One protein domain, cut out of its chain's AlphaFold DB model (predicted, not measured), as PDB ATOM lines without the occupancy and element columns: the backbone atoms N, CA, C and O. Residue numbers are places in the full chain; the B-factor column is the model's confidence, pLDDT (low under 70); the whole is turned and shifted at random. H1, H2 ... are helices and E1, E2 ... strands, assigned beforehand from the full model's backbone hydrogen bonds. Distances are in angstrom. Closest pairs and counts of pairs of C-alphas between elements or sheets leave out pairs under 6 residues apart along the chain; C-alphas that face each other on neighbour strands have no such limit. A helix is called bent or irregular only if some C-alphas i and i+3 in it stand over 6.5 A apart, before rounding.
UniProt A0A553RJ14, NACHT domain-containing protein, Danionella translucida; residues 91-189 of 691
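This is residues 91 to 189 of the 691 residues of the protein "NACHT domain-containing protein" of Danionella translucida (UniProt A0A553RJ14). A ribbon of two parallel strands, E1 and E2, runs between long helix H3 and bent helix H2. It is elongated and loose, radius of gyration of the C-alphas 16.5 A, spans 53 by 30 by 18 A. The printed part has 99 residues with named elements H1 E1 H2 E2 H3, class mixed; E1, H2, E2 form a strand-helix-strand unit, parallel neighbour strands joined through a helix, its crossover right-handed.

E1, residues 105 to 112, and E2, residues 144 to 151, are parallel at 14 degrees; N 106 and O 144, 2.8 A, are within hydrogen-bond range. H3, residues 160 to 187, and E2 are near each other, with 12 C-alpha pairs within 10 A. H2, residues 121 to 141, one helix by its hydrogen bonds, is bent: C-alphas 131 and 134 are 6.8 A apart. In arms H2a, residues 121 to 131, and H2b, residues 134 to 141, and in H3, every O i to N i+4 pair is within range. The closest C-alphas of H2b and E2, Val 138 and Ile 144, are 6.7 A apart. H1, residues 98 to 101, is close but not clearly touching H2b: C-alphas 98 and 141, 5.7 A.

E1 begins at C-alpha 105 (173.715, 152.736, 254.227). H3, 40.4 A, ends at C-alpha 187 (168.100, 157.772, 271.719).

The printed part has no cut; no link is long. Residues 116 to 126 stand free. Confidence is under 70 in 29 residues, among them 112 to 128.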
ATOM      1  N   CYS A  91     163.359 152.827 244.714       76.50
ATOM      2  CA  CYS A  91     162.232 152.447 245.561       76.50
ATOM      3  C   CYS A  91     162.548 152.603 247.058       76.50
ATOM      4  O   CYS A  91     161.684 153.021 247.825       76.50
ATOM      5  N   ALA A  92     163.785 152.311 247.470       71.69
ATOM      6  CA  ALA A  92     164.220 152.460 248.857       71.69
ATOM      7  C   ALA A  92     164.370 153.928 249.308       71.69
ATOM      8  O   ALA A  92     164.298 154.191 250.504       71.69
ATOM      9  N   TYR A  93     164.563 154.875 248.381       72.50
ATOM     10  CA  TYR A  93     164.869 156.277 248.703       72.50
ATOM     11  C   TYR A  93     163.771 157.268 248.281       72.50
ATOM     12  O   TYR A  93     163.415 158.169 249.037       72.50
ATOM     13  N   GLU A  94     163.210 157.127 247.083       74.44
ATOM     14  CA  GLU A  94     162.228 158.057 246.526       74.44
ATOM     15  C   GLU A  94     160.905 157.987 247.308       74.44
ATOM     16  O   GLU A  94     160.351 156.914 247.543       74.44
ATOM     17  N   GLY A  95     160.388 159.148 247.727       70.88
ATOM     18  CA  GLY A  95     159.112 159.261 248.446       70.88
ATOM     19  C   GLY A  95     159.162 158.951 249.949       70.88
ATOM     20  O   GLY A  95     158.110 158.962 250.588       70.88
ATOM     21  N   HIS A  96     160.348 158.705 250.515       78.31
ATOM     22  CA  HIS A  96     160.547 158.477 251.950       78.31
ATOM     23  C   HIS A  96     161.000 159.755 252.673       78.31
ATOM     24  O   HIS A  96     161.459 160.711 252.047       78.31
ATOM     25  N   SER A  97     160.830 159.804 253.999       81.12
ATOM     26  CA  SER A  97     161.222 160.975 254.789       81.12
ATOM     27  C   SER A  97     162.748 161.105 254.878       81.12
ATOM     28  O   SER A  97     163.466 160.106 254.834       81.12
ATOM     29  N   ASN A  98     163.256 162.327 255.076       77.94
ATOM     30  CA  ASN A  98     164.695 162.553 255.282       77.94
ATOM     31  C   ASN A  98     165.248 161.737 256.464       77.94
ATOM     32  O   ASN A  98     166.402 161.322 256.435       77.94
ATOM     33  N   GLU A  99     164.433 161.491 257.493       76.44
ATOM     34  CA  GLU A  99     164.815 160.669 258.644       76.44
ATOM     35  C   GLU A  99     164.953 159.187 258.292       76.44
ATOM     36  O   GLU A  99     165.829 158.516 258.830       76.44
ATOM     37  N   ASP A 100     164.105 158.668 257.402       77.56
ATOM     38  CA  ASP A 100     164.191 157.278 256.955       77.56
ATOM     39  C   ASP A 100     165.395 157.079 256.034       77.56
ATOM     40  O   ASP A 100     166.134 156.111 256.194       77.56
ATOM     41  N   ILE A 101     165.646 158.036 255.135       76.69
ATOM     42  CA  ILE A 101     166.796 158.007 254.223       76.69
ATOM     43  C   ILE A 101     168.121 158.127 254.990       76.69
ATOM     44  O   ILE A 101     169.094 157.454 254.651       76.69
ATOM     45  N   ALA A 102     168.162 158.920 256.066       77.50
ATOM     46  CA  ALA A 102     169.332 159.016 256.939       77.50
ATOM     47  C   ALA A 102     169.666 157.693 257.659       77.50
ATOM     48  O   ALA A 102     170.772 157.542 258.169       77.50
ATOM     49  N   ARG A 103     168.738 156.726 257.697       78.75
ATOM     50  CA  ARG A 103     168.965 155.377 258.248       78.75
ATOM     51  C   ARG A 103     169.444 154.370 257.201       78.75
ATOM     52  O   ARG A 103     169.579 153.189 257.513       78.75
ATOM     53  N   CYS A 104     169.674 154.802 255.967       78.62
ATOM     54  CA  CYS A 104     170.153 153.940 254.899       78.62
ATOM     55  C   CYS A 104     171.678 154.026 254.757       78.62
ATOM     56  O   CYS A 104     172.256 155.115 254.765       78.62
ATOM     57  N   ALA A 105     172.302 152.864 254.556       82.62
ATOM     58  CA  ALA A 105     173.715 152.736 254.227       82.62
ATOM     59  C   ALA A 105     173.885 152.035 252.872       82.62
ATOM     60  O   ALA A 105     173.247 151.012 252.604       82.62
ATOM     61  N   CYS A 106     174.741 152.580 252.010       82.25
ATOM     62  CA  CYS A 106     175.066 152.028 250.700       82.25
ATOM     63  C   CYS A 106     176.577 151.816 250.575       82.25
ATOM     64  O   CYS A 106     177.362 152.740 250.779       82.25
ATOM     65  N   TYR A 107     176.984 150.608 250.191       83.56
ATOM     66  CA  TYR A 107     178.388 150.253 250.002       83.56
ATOM     67  C   TYR A 107     178.634 149.941 248.529       83.56
ATOM     68  O   TYR A 107     178.025 149.033 247.962       83.56
ATOM     69  N   VAL A 108     179.530 150.699 247.906       80.00
ATOM     70  CA  VAL A 108     179.890 150.577 246.495       80.00
ATOM     71  C   VAL A 108     181.298 150.015 246.391       80.00
ATOM     72  O   VAL A 108     182.255 150.619 246.873       80.00
ATOM     73  N   HIS A 109     181.443 148.869 245.723       81.38
ATOM     74  CA  HIS A 109     182.749 148.286 245.416       81.38
ATOM     75  C   HIS A 109     183.071 148.432 243.933       81.38
ATOM     76  O   HIS A 109     182.491 147.745 243.089       81.38
ATOM     77  N   LYS A 110     184.020 149.307 243.603       76.00
ATOM     78  CA  LYS A 110     184.468 149.520 242.227       76.00
ATOM     79  C   LYS A 110     185.736 148.718 241.953       76.00
ATOM     80  O   LYS A 110     186.817 149.052 242.438       76.00
ATOM     81  N   VAL A 111     185.613 147.660 241.154       74.31
ATOM     82  CA  VAL A 111     186.750 146.829 240.734       74.31
ATOM     83  C   VAL A 111     187.209 147.261 239.342       74.31
ATOM     84  O   VAL A 111     186.543 147.003 238.340       74.31
ATOM     85  N   CYS A 112     188.365 147.919 239.267       68.31
ATOM     86  CA  CYS A 112     188.924 148.420 238.013       68.31
ATOM     87  C   CYS A 112     189.839 147.360 237.383       68.31
ATOM     88  O   CYS A 112     190.960 147.156 237.851       68.31
ATOM     89  N   ILE A 113     189.370 146.699 236.316       66.06
ATOM     90  CA  ILE A 113     190.138 145.694 235.559       66.06
ATOM     91  C   ILE A 113     190.597 146.300 234.215       66.06
ATOM     92  O   ILE A 113     189.747 146.714 233.425       66.06
ATOM     93  N   PRO A 114     191.904 146.311 233.882       56.25
ATOM     94  CA  PRO A 114     192.426 146.960 232.669       56.25
ATOM     95  C   PRO A 114     191.957 146.341 231.337       56.25
ATOM     96  O   PRO A 114     192.070 146.971 230.286       56.25
ATOM     97  N   ARG A 115     191.449 145.100 231.345       50.72
ATOM     98  CA  ARG A 115     191.038 144.342 230.151       50.72
ATOM     99  C   ARG A 115     189.545 144.019 230.163       50.72
ATOM    100  O   ARG A 115     189.153 142.892 230.431       50.72
ATOM    101  N   LYS A 116     188.726 145.011 229.823       49.16
ATOM    102  CA  LYS A 116     187.485 144.848 229.047       49.16
ATOM    103  C   LYS A 116     186.976 146.240 228.678       49.16
ATOM    104  O   LYS A 116     186.098 146.793 229.325       49.16
ATOM    105  N   ARG A 117     187.502 146.799 227.583       43.44
ATOM    106  CA  ARG A 117     186.706 147.718 226.756       43.44
ATOM    107  C   ARG A 117     185.702 146.871 225.969       43.44
ATOM    108  O   ARG A 117     185.791 146.781 224.752       43.44
ATOM    109  N   ASN A 118     184.804 146.188 226.673       39.38
ATOM    110  CA  ASN A 118     183.590 145.715 226.035       39.38
ATOM    111  C   ASN A 118     182.608 146.874 226.102       39.38
ATOM    112  O   ASN A 118     182.373 147.453 227.161       39.38
ATOM    113  N   SER A 119     182.092 147.232 224.938       46.47
ATOM    114  CA  SER A 119     180.978 148.141 224.711       46.47
ATOM    115  C   SER A 119     179.685 147.579 225.315       46.47
ATOM    116  O   SER A 119     178.739 147.281 224.593       46.47
ATOM    117  N   ASP A 120     179.650 147.381 226.631       49.03
ATOM    118  CA  ASP A 120     178.463 146.919 227.330       49.03
ATOM    119  C   ASP A 120     177.721 148.136 227.873       49.03
ATOM    120  O   ASP A 120     178.153 148.794 228.818       49.03
ATOM    121  N   VAL A 121     176.554 148.406 227.290       49.78
ATOM    122  CA  VAL A 121     175.561 149.394 227.750       49.78
ATOM    123  C   VAL A 121     175.274 149.258 229.263       49.78
ATOM    124  O   VAL A 121     174.903 150.228 229.917       49.78
ATOM    125  N   GLN A 122     175.506 148.079 229.858       48.50
ATOM    126  CA  GLN A 122     175.427 147.840 231.306       48.50
ATOM    127  C   GLN A 122     176.497 148.583 232.130       48.50
ATOM    128  O   GLN A 122     176.186 149.050 233.224       48.50
ATOM    129  N   CYS A 123     177.726 148.743 231.623       52.25
ATOM    130  CA  CYS A 123     178.794 149.461 232.331       52.25
ATOM    131  C   CYS A 123     178.534 150.975 232.388       52.25
ATOM    132  O   CYS A 123     178.836 151.607 233.397       52.25
ATOM    133  N   GLN A 124     177.924 151.557 231.347       56.41
ATOM    134  CA  GLN A 124     177.522 152.972 231.354       56.41
ATOM    135  C   GLN A 124     176.402 153.239 232.374       56.41
ATOM    136  O   GLN A 124     176.505 154.176 233.157       56.41
ATOM    137  N   ARG A 125     175.392 152.360 232.453       59.75
ATOM    138  CA  ARG A 125     174.266 152.496 233.403       59.75
ATOM    139  C   ARG A 125     174.691 152.437 234.872       59.75
ATOM    140  O   ARG A 125     174.171 153.180 235.695       59.75
ATOM    141  N   LEU A 126     175.636 151.555 235.205       62.81
ATOM    142  CA  LEU A 126     176.178 151.461 236.566       62.81
ATOM    143  C   LEU A 126     177.058 152.667 236.925       62.81
ATOM    144  O   LEU A 126     177.123 153.035 238.094       62.81
ATOM    145  N   SER A 127     177.692 153.293 235.928       65.00
ATOM    146  CA  SER A 127     178.492 154.506 236.130       65.00
ATOM    147  C   SER A 127     177.597 155.703 236.455       65.00
ATOM    148  O   SER A 127     177.850 156.375 237.443       65.00
ATOM    149  N   ASP A 128     176.481 155.908 235.743       67.50
ATOM    150  CA  ASP A 128     175.530 156.987 236.069       67.50
ATOM    151  C   ASP A 128     174.937 156.852 237.484       67.50
ATOM    152  O   ASP A 128     174.774 157.844 238.203       67.50
ATOM    153  N   LEU A 129     174.637 155.621 237.911       71.00
ATOM    154  CA  LEU A 129     174.161 155.344 239.266       71.00
ATOM    155  C   LEU A 129     175.227 155.699 240.322       71.00
ATOM    156  O   LEU A 129     174.921 156.346 241.325       71.00
ATOM    157  N   CYS A 130     176.471 155.280 240.086       69.19
ATOM    158  CA  CYS A 130     177.596 155.491 240.995       69.19
ATOM    159  C   CYS A 130     178.043 156.959 241.054       69.19
ATOM    160  O   CYS A 130     178.300 157.477 242.135       69.19
ATOM    161  N   ASP A 131     178.118 157.623 239.903       71.44
ATOM    162  CA  ASP A 131     178.803 158.907 239.755       71.44
ATOM    163  C   ASP A 131     177.843 160.105 239.875       71.44
ATOM    164  O   ASP A 131     178.273 161.186 240.269       71.44
ATOM    165  N   ASN A 132     176.541 159.925 239.603       72.12
ATOM    166  CA  ASN A 132     175.547 161.006 239.676       72.12
ATOM    167  C   ASN A 132     174.472 160.761 240.747       72.12
ATOM    168  O   ASN A 132     174.187 161.644 241.557       72.12
ATOM    169  N   PHE A 133     173.867 159.569 240.777       74.31
ATOM    170  CA  PHE A 133     172.711 159.309 241.643       74.31
ATOM    171  C   PHE A 133     173.089 159.175 243.128       74.31
ATOM    172  O   PHE A 133     172.551 159.904 243.960       74.31
ATOM    173  N   LEU A 134     174.044 158.306 243.477       75.50
ATOM    174  CA  LEU A 134     174.459 158.111 244.875       75.50
ATOM    175  C   LEU A 134     175.051 159.381 245.525       75.50
ATOM    176  O   LEU A 134     174.640 159.706 246.641       75.50
ATOM    177  N   PRO A 135     175.923 160.168 244.859       76.62
ATOM    178  CA  PRO A 135     176.432 161.416 245.428       76.62
ATOM    179  C   PRO A 135     175.331 162.454 245.661       76.62
ATOM    180  O   PRO A 135     175.362 163.174 246.660       76.62
ATOM    181  N   SER A 136     174.318 162.500 244.785       73.00
ATOM    182  CA  SER A 136     173.167 163.383 244.981       73.00
ATOM    183  C   SER A 136     172.383 163.031 246.251       73.00
ATOM    184  O   SER A 136     171.980 163.944 246.971       73.00
ATOM    185  N   LEU A 137     172.237 161.741 246.586       69.06
ATOM    186  CA  LEU A 137     171.553 161.275 247.800       69.06
ATOM    187  C   LEU A 137     172.309 161.636 249.083       69.06
ATOM    188  O   LEU A 137     171.687 162.084 250.048       69.06
ATOM    189  N   VAL A 138     173.639 161.510 249.088       71.94
ATOM    190  CA  VAL A 138     174.481 161.956 250.214       71.94
ATOM    191  C   VAL A 138     174.304 163.456 250.443       71.94
ATOM    192  O   VAL A 138     174.040 163.889 251.565       71.94
ATOM    193  N   ALA A 139     174.399 164.248 249.370       71.62
ATOM    194  CA  ALA A 139     174.347 165.705 249.443       71.62
ATOM    195  C   ALA A 139     172.983 166.240 249.907       71.62
ATOM    196  O   ALA A 139     172.925 167.235 250.628       71.62
ATOM    197  N   SER A 140     171.887 165.596 249.499       72.06
ATOM    198  CA  SER A 140     170.524 166.083 249.754       72.06
ATOM    199  C   SER A 140     169.858 165.475 250.991       72.06
ATOM    200  O   SER A 140     169.064 166.158 251.636       72.06
ATOM    201  N   HIS A 141     170.192 164.234 251.361       67.88
ATOM    202  CA  HIS A 141     169.468 163.483 252.396       67.88
ATOM    203  C   HIS A 141     170.373 162.876 253.481       67.88
ATOM    204  O   HIS A 141     169.875 162.166 254.351       67.88
ATOM    205  N   LYS A 142     171.687 163.166 253.470       73.19
ATOM    206  CA  LYS A 142     172.676 162.671 254.453       73.19
ATOM    207  C   LYS A 142     172.727 161.138 254.586       73.19
ATOM    208  O   LYS A 142     173.031 160.629 255.660       73.19
ATOM    209  N   ALA A 143     172.430 160.406 253.512       74.12
ATOM    210  CA  ALA A 143     172.586 158.952 253.488       74.12
ATOM    211  C   ALA A 143     174.065 158.555 253.662       74.12
ATOM    212  O   ALA A 143     174.958 159.254 253.173       74.12
ATOM    213  N   ILE A 144     174.320 157.421 254.318       79.38
ATOM    214  CA  ILE A 144     175.674 156.880 254.481       79.38
ATOM    215  C   ILE A 144     176.049 156.164 253.180       79.38
ATOM    216  O   ILE A 144     175.400 155.194 252.792       79.38
ATOM    217  N   VAL A 145     177.076 156.641 252.474       80.00
ATOM    218  CA  VAL A 145     177.565 155.999 251.245       80.00
ATOM    219  C   VAL A 145     179.076 155.837 251.313       80.00
ATOM    220  O   VAL A 145     179.812 156.822 251.358       80.00
ATOM    221  N   HIS A 146     179.538 154.591 251.266       81.19
ATOM    222  CA  HIS A 146     180.955 154.246 251.210       81.19
ATOM    223  C   HIS A 146     181.309 153.736 249.818       81.19
ATOM    224  O   HIS A 146     180.662 152.825 249.305       81.19
ATOM    225  N   CYS A 147     182.347 154.305 249.206       78.19
ATOM    226  CA  CYS A 147     182.876 153.835 247.931       78.19
ATOM    227  C   CYS A 147     184.306 153.335 248.124       78.19
ATOM    228  O   CYS A 147     185.195 154.101 248.497       78.19
ATOM    229  N   THR A 148     184.521 152.052 247.849       79.06
ATOM    230  CA  THR A 148     185.830 151.410 247.923       79.06
ATOM    231  C   THR A 148     186.279 151.052 246.516       79.06
ATOM    232  O   THR A 148     185.592 150.323 245.797       79.06
ATOM    233  N   GLU A 149     187.449 151.541 246.110       76.56
ATOM    234  CA  GLU A 149     188.042 151.208 244.815       76.56
ATOM    235  C   GLU A 149     189.141 150.153 244.972       76.56
ATOM    236  O   GLU A 149     190.097 150.328 245.727       76.56
ATOM    237  N   THR A 150     189.060 149.069 244.201       76.25
ATOM    238  CA  THR A 150     190.137 148.079 244.083       76.25
ATOM    239  C   THR A 150     190.710 148.123 242.673       76.25
ATOM    240  O   THR A 150     190.056 147.742 241.699       76.25
ATOM    241  N   LYS A 151     191.953 148.599 242.554       70.06
ATOM    242  CA  LYS A 151     192.684 148.664 241.282       70.06
ATOM    243  C   LYS A 151     193.418 147.342 241.040       70.06
ATOM    244  O   LYS A 151     194.326 146.985 241.791       70.06
ATOM    245  N   CYS A 152     193.041 146.620 239.988       64.06
ATOM    246  CA  CYS A 152     193.748 145.420 239.543       64.06
ATOM    247  C   CYS A 152     194.779 145.807 238.470       64.06
ATOM    248  O   CYS A 152     194.465 146.546 237.538       64.06
ATOM    249  N   SER A 153     196.024 145.350 238.603       57.66
ATOM    250  CA  SER A 153     197.073 145.569 237.598       57.66
ATOM    251  C   SER A 153     197.054 144.446 236.552       57.66
ATOM    252  O   SER A 153     196.425 143.414 236.757       57.66
ATOM    253  N   HIS A 154     197.767 144.609 235.430       54.22
ATOM    254  CA  HIS A 154     197.827 143.613 234.343       54.22
ATOM    255  C   HIS A 154     198.341 142.217 234.756       54.22
ATOM    256  O   HIS A 154     198.229 141.284 233.966       54.22
ATOM    257  N   ILE A 155     198.922 142.096 235.953       53.53
ATOM    258  CA  ILE A 155     199.585 140.891 236.473       53.53
ATOM    259  C   ILE A 155     198.817 140.308 237.675       53.53
ATOM    260  O   ILE A 155     198.972 139.135 237.996       53.53
ATOM    261  N   GLN A 156     197.970 141.104 238.338       57.16
ATOM    262  CA  GLN A 156     197.210 140.692 239.519       57.16
ATOM    263  C   GLN A 156     195.719 140.702 239.199       57.16
ATOM    264  O   GLN A 156     195.071 141.754 239.221       57.16
ATOM    265  N   ASP A 157     195.182 139.516 238.925       61.62
ATOM    266  CA  ASP A 157     193.742 139.300 238.874       61.62
ATOM    267  C   ASP A 157     193.095 139.617 240.229       61.62
ATOM    268  O   ASP A 157     193.751 139.718 241.269       61.62
ATOM    269  N   TYR A 158     191.774 139.783 240.230       68.88
ATOM    270  CA  TYR A 158     191.008 139.960 241.458       68.88
ATOM    271  C   TYR A 158     190.968 138.643 242.257       68.88
ATOM    272  O   TYR A 158     190.043 137.833 242.096       68.88
ATOM    273  N   THR A 159     192.015 138.430 243.064       74.50
ATOM    274  CA  THR A 159     192.284 137.213 243.842       74.50
ATOM    275  C   THR A 159     191.255 136.978 244.948       74.50
ATOM    276  O   THR A 159     190.584 137.900 245.413       74.50
ATOM    277  N   SER A 160     191.137 135.723 245.394       72.75
ATOM    278  CA  SER A 160     190.277 135.343 246.524       72.75
ATOM    279  C   SER A 160     190.680 136.024 247.837       72.75
ATOM    280  O   SER A 160     189.811 136.322 248.645       72.75
ATOM    281  N   GLU A 161     191.968 136.319 248.025       76.94
ATOM    282  CA  GLU A 161     192.492 137.023 249.202       76.94
ATOM    283  C   GLU A 161     192.017 138.482 249.240       76.94
ATOM    284  O   GLU A 161     191.397 138.898 250.207       76.94
ATOM    285  N   ARG A 162     192.121 139.218 248.124       75.38
ATOM    286  CA  ARG A 162     191.584 140.589 248.029       75.38
ATOM    287  C   ARG A 162     190.066 140.657 248.196       75.38
ATOM    288  O   ARG A 162     189.549 141.649 248.702       75.38
ATOM    289  N   ARG A 163     189.345 139.621 247.749       77.69
ATOM    290  CA  ARG A 163     187.899 139.483 248.003       77.69
ATOM    291  C   ARG A 163     187.614 139.319 249.487       77.69
ATOM    292  O   ARG A 163     186.654 139.908 249.970       77.69
ATOM    293  N   LEU A 164     188.417 138.507 250.168       78.19
ATOM    294  CA  LEU A 164     188.289 138.267 251.596       78.19
ATOM    295  C   LEU A 164     188.605 139.538 252.388       78.19
ATOM    296  O   LEU A 164     187.782 139.931 253.203       78.19
ATOM    297  N   ASP A 165     189.706 140.225 252.081       80.69
ATOM    298  CA  ASP A 165     190.088 141.484 252.735       80.69
ATOM    299  C   ASP A 165     189.001 142.551 252.590       80.69
ATOM    300  O   ASP A 165     188.606 143.189 253.566       80.69
ATOM    301  N   PHE A 166     188.459 142.712 251.376       83.19
ATOM    302  CA  PHE A 166     187.335 143.616 251.154       83.19
ATOM    303  C   PHE A 166     186.095 143.188 251.946       83.19
ATOM    304  O   PHE A 166     185.447 144.033 252.552       83.19
ATOM    305  N   ALA A 167     185.756 141.896 251.955       81.25
ATOM    306  CA  ALA A 167     184.593 141.397 252.683       81.25
ATOM    307  C   ALA A 167     184.726 141.592 254.202       81.25
ATOM    308  O   ALA A 167     183.737 141.925 254.852       81.25
ATOM    309  N   VAL A 168     185.929 141.420 254.757       84.19
ATOM    310  CA  VAL A 168     186.226 141.676 256.174       84.19
ATOM    311  C   VAL A 168     186.089 143.165 256.481       84.19
ATOM    312  O   VAL A 168     185.308 143.520 257.361       84.19
ATOM    313  N   GLY A 169     186.745 144.034 255.706       85.94
ATOM    314  CA  GLY A 169     186.646 145.485 255.899       85.94
ATOM    315  C   GLY A 169     185.220 146.017 255.719       85.94
ATOM    316  O   GLY A 169     184.768 146.864 256.484       85.94
ATOM    317  N   LEU A 170     184.466 145.476 254.755       87.88
ATOM    318  CA  LEU A 170     183.043 145.776 254.582       87.88
ATOM    319  C   LEU A 170     182.224 145.334 255.800       87.88
ATOM    320  O   LEU A 170     181.315 146.048 256.208       87.88
ATOM    321  N   GLY A 171     182.531 144.168 256.372       85.56
ATOM    322  CA  GLY A 171     181.856 143.654 257.562       85.56
ATOM    323  C   GLY A 171     182.063 144.540 258.789       85.56
ATOM    324  O   GLY A 171     181.099 144.832 259.493       85.56
ATOM    325  N   GLU A 172     183.293 145.002 259.018       88.88
ATOM    326  CA  GLU A 172     183.627 145.928 260.109       88.88
ATOM    327  C   GLU A 172     182.943 147.286 259.926       88.88
ATOM    328  O   GLU A 172     182.282 147.771 260.846       88.88
ATOM    329  N   GLN A 173     183.025 147.858 258.720       88.25
ATOM    330  CA  GLN A 173     182.365 149.123 258.396       88.25
ATOM    331  C   GLN A 173     180.847 149.016 258.589       88.25
ATOM    332  O   GLN A 173     180.242 149.833 259.276       88.25
ATOM    333  N   MET A 174     180.240 147.955 258.050       89.50
ATOM    334  CA  MET A 174     178.807 147.711 258.180       89.50
ATOM    335  C   MET A 174     178.376 147.527 259.635       89.50
ATOM    336  O   MET A 174     177.283 147.957 260.002       89.50
ATOM    337  N   TYR A 175     179.205 146.896 260.466       89.06
ATOM    338  CA  TYR A 175     178.919 146.735 261.886       89.06
ATOM    339  C   TYR A 175     178.869 148.084 262.613       89.06
ATOM    340  O   TYR A 175     177.894 148.349 263.319       89.06
ATOM    341  N   GLU A 176     179.867 148.947 262.416       89.69
ATOM    342  CA  GLU A 176     179.907 150.267 263.058       89.69
ATOM    343  C   GLU A 176     178.804 151.200 262.538       89.69
ATOM    344  O   GLU A 176     178.126 151.866 263.326       89.69
ATOM    345  N   ASP A 177     178.534 151.190 261.232       88.81
ATOM    346  CA  ASP A 177     177.452 151.984 260.643       88.81
ATOM    347  C   ASP A 177     176.084 151.534 261.181       88.81
ATOM    348  O   ASP A 177     175.267 152.352 261.604       88.81
ATOM    349  N   LEU A 178     175.824 150.224 261.258       88.31
ATOM    350  CA  LEU A 178     174.582 149.721 261.852       88.31
ATOM    351  C   LEU A 178     174.484 150.050 263.341       88.31
ATOM    352  O   LEU A 178     173.408 150.422 263.810       88.31
ATOM    353  N   ARG A 179     175.583 149.930 264.090       88.44
ATOM    354  CA  ARG A 179     175.622 150.245 265.520       88.44
ATOM    355  C   ARG A 179     175.275 151.708 265.776       88.44
ATOM    356  O   ARG A 179     174.372 151.988 266.561       88.44
ATOM    357  N   THR A 180     175.933 152.627 265.075       87.31
ATOM    358  CA  THR A 180     175.680 154.069 265.207       87.31
ATOM    359  C   THR A 180     174.239 154.423 264.839       87.31
ATOM    360  O   THR A 180     173.575 155.147 265.583       87.31
ATOM    361  N   LEU A 181     173.705 153.858 263.750       85.81
ATOM    362  CA  LEU A 181     172.306 154.041 263.356       85.81
ATOM    363  C   LEU A 181     171.320 153.533 264.420       85.81
ATOM    364  O   LEU A 181     170.317 154.200 264.698       85.81
ATOM    365  N   ILE A 182     171.596 152.377 265.032       84.62
ATOM    366  CA  ILE A 182     170.776 151.809 266.109       84.62
ATOM    367  C   ILE A 182     170.821 152.702 267.355       84.62
ATOM    368  O   ILE A 182     169.762 153.019 267.901       84.62
ATOM    369  N   ASP A 183     172.004 153.152 267.775       85.38
ATOM    370  CA  ASP A 183     172.182 154.008 268.956       85.38
ATOM    371  C   ASP A 183     171.463 155.361 268.787       85.38
ATOM    372  O   ASP A 183     170.766 155.834 269.695       85.38
ATOM    373  N   HIS A 184     171.536 155.950 267.588       81.50
ATOM    374  CA  HIS A 184     170.777 157.151 267.233       81.50
ATOM    375  C   HIS A 184     169.259 156.915 267.264       81.50
ATOM    376  O   HIS A 184     168.511 157.734 267.806       81.50
ATOM    377  N   ALA A 185     168.782 155.796 266.713       75.62
ATOM    378  CA  ALA A 185     167.358 155.463 266.709       75.62
ATOM    379  C   ALA A 185     166.815 155.174 268.121       75.62
ATOM    380  O   ALA A 185     165.676 155.534 268.429       75.62
ATOM    381  N   ALA A 186     167.617 154.545 268.984       75.25
ATOM    382  CA  ALA A 186     167.260 154.257 270.369       75.25
ATOM    383  C   ALA A 186     167.159 155.536 271.213       75.25
ATOM    384  O   ALA A 186     166.218 155.679 271.993       75.25
ATOM    385  N   SER A 187     168.069 156.491 270.999       72.69
ATOM    386  CA  SER A 187     168.100 157.772 271.719       72.69
ATOM    387  C   SER A 187     166.903 158.682 271.400       72.69
ATOM    388  O   SER A 187     166.496 159.484 272.235       72.69
ATOM    389  N   ASN A 188     166.302 158.533 270.213       63.06
ATOM    390  CA  ASN A 188     165.183 159.361 269.743       63.06
ATOM    391  C   ASN A 188     163.786 158.817 270.098       63.06
ATOM    392  O   ASN A 188     162.783 159.459 269.781       63.06
ATOM    393  N   LYS A 189     163.665 157.646 270.740       57.00
ATOM    394  CA  LYS A 189     162.348 157.127 271.141       57.00
ATOM    395  C   LYS A 189     161.836 157.852 272.387       57.00
ATOM    396  O   LYS A 189     162.210 157.523 273.510       57.00
TER     397      LYS A 189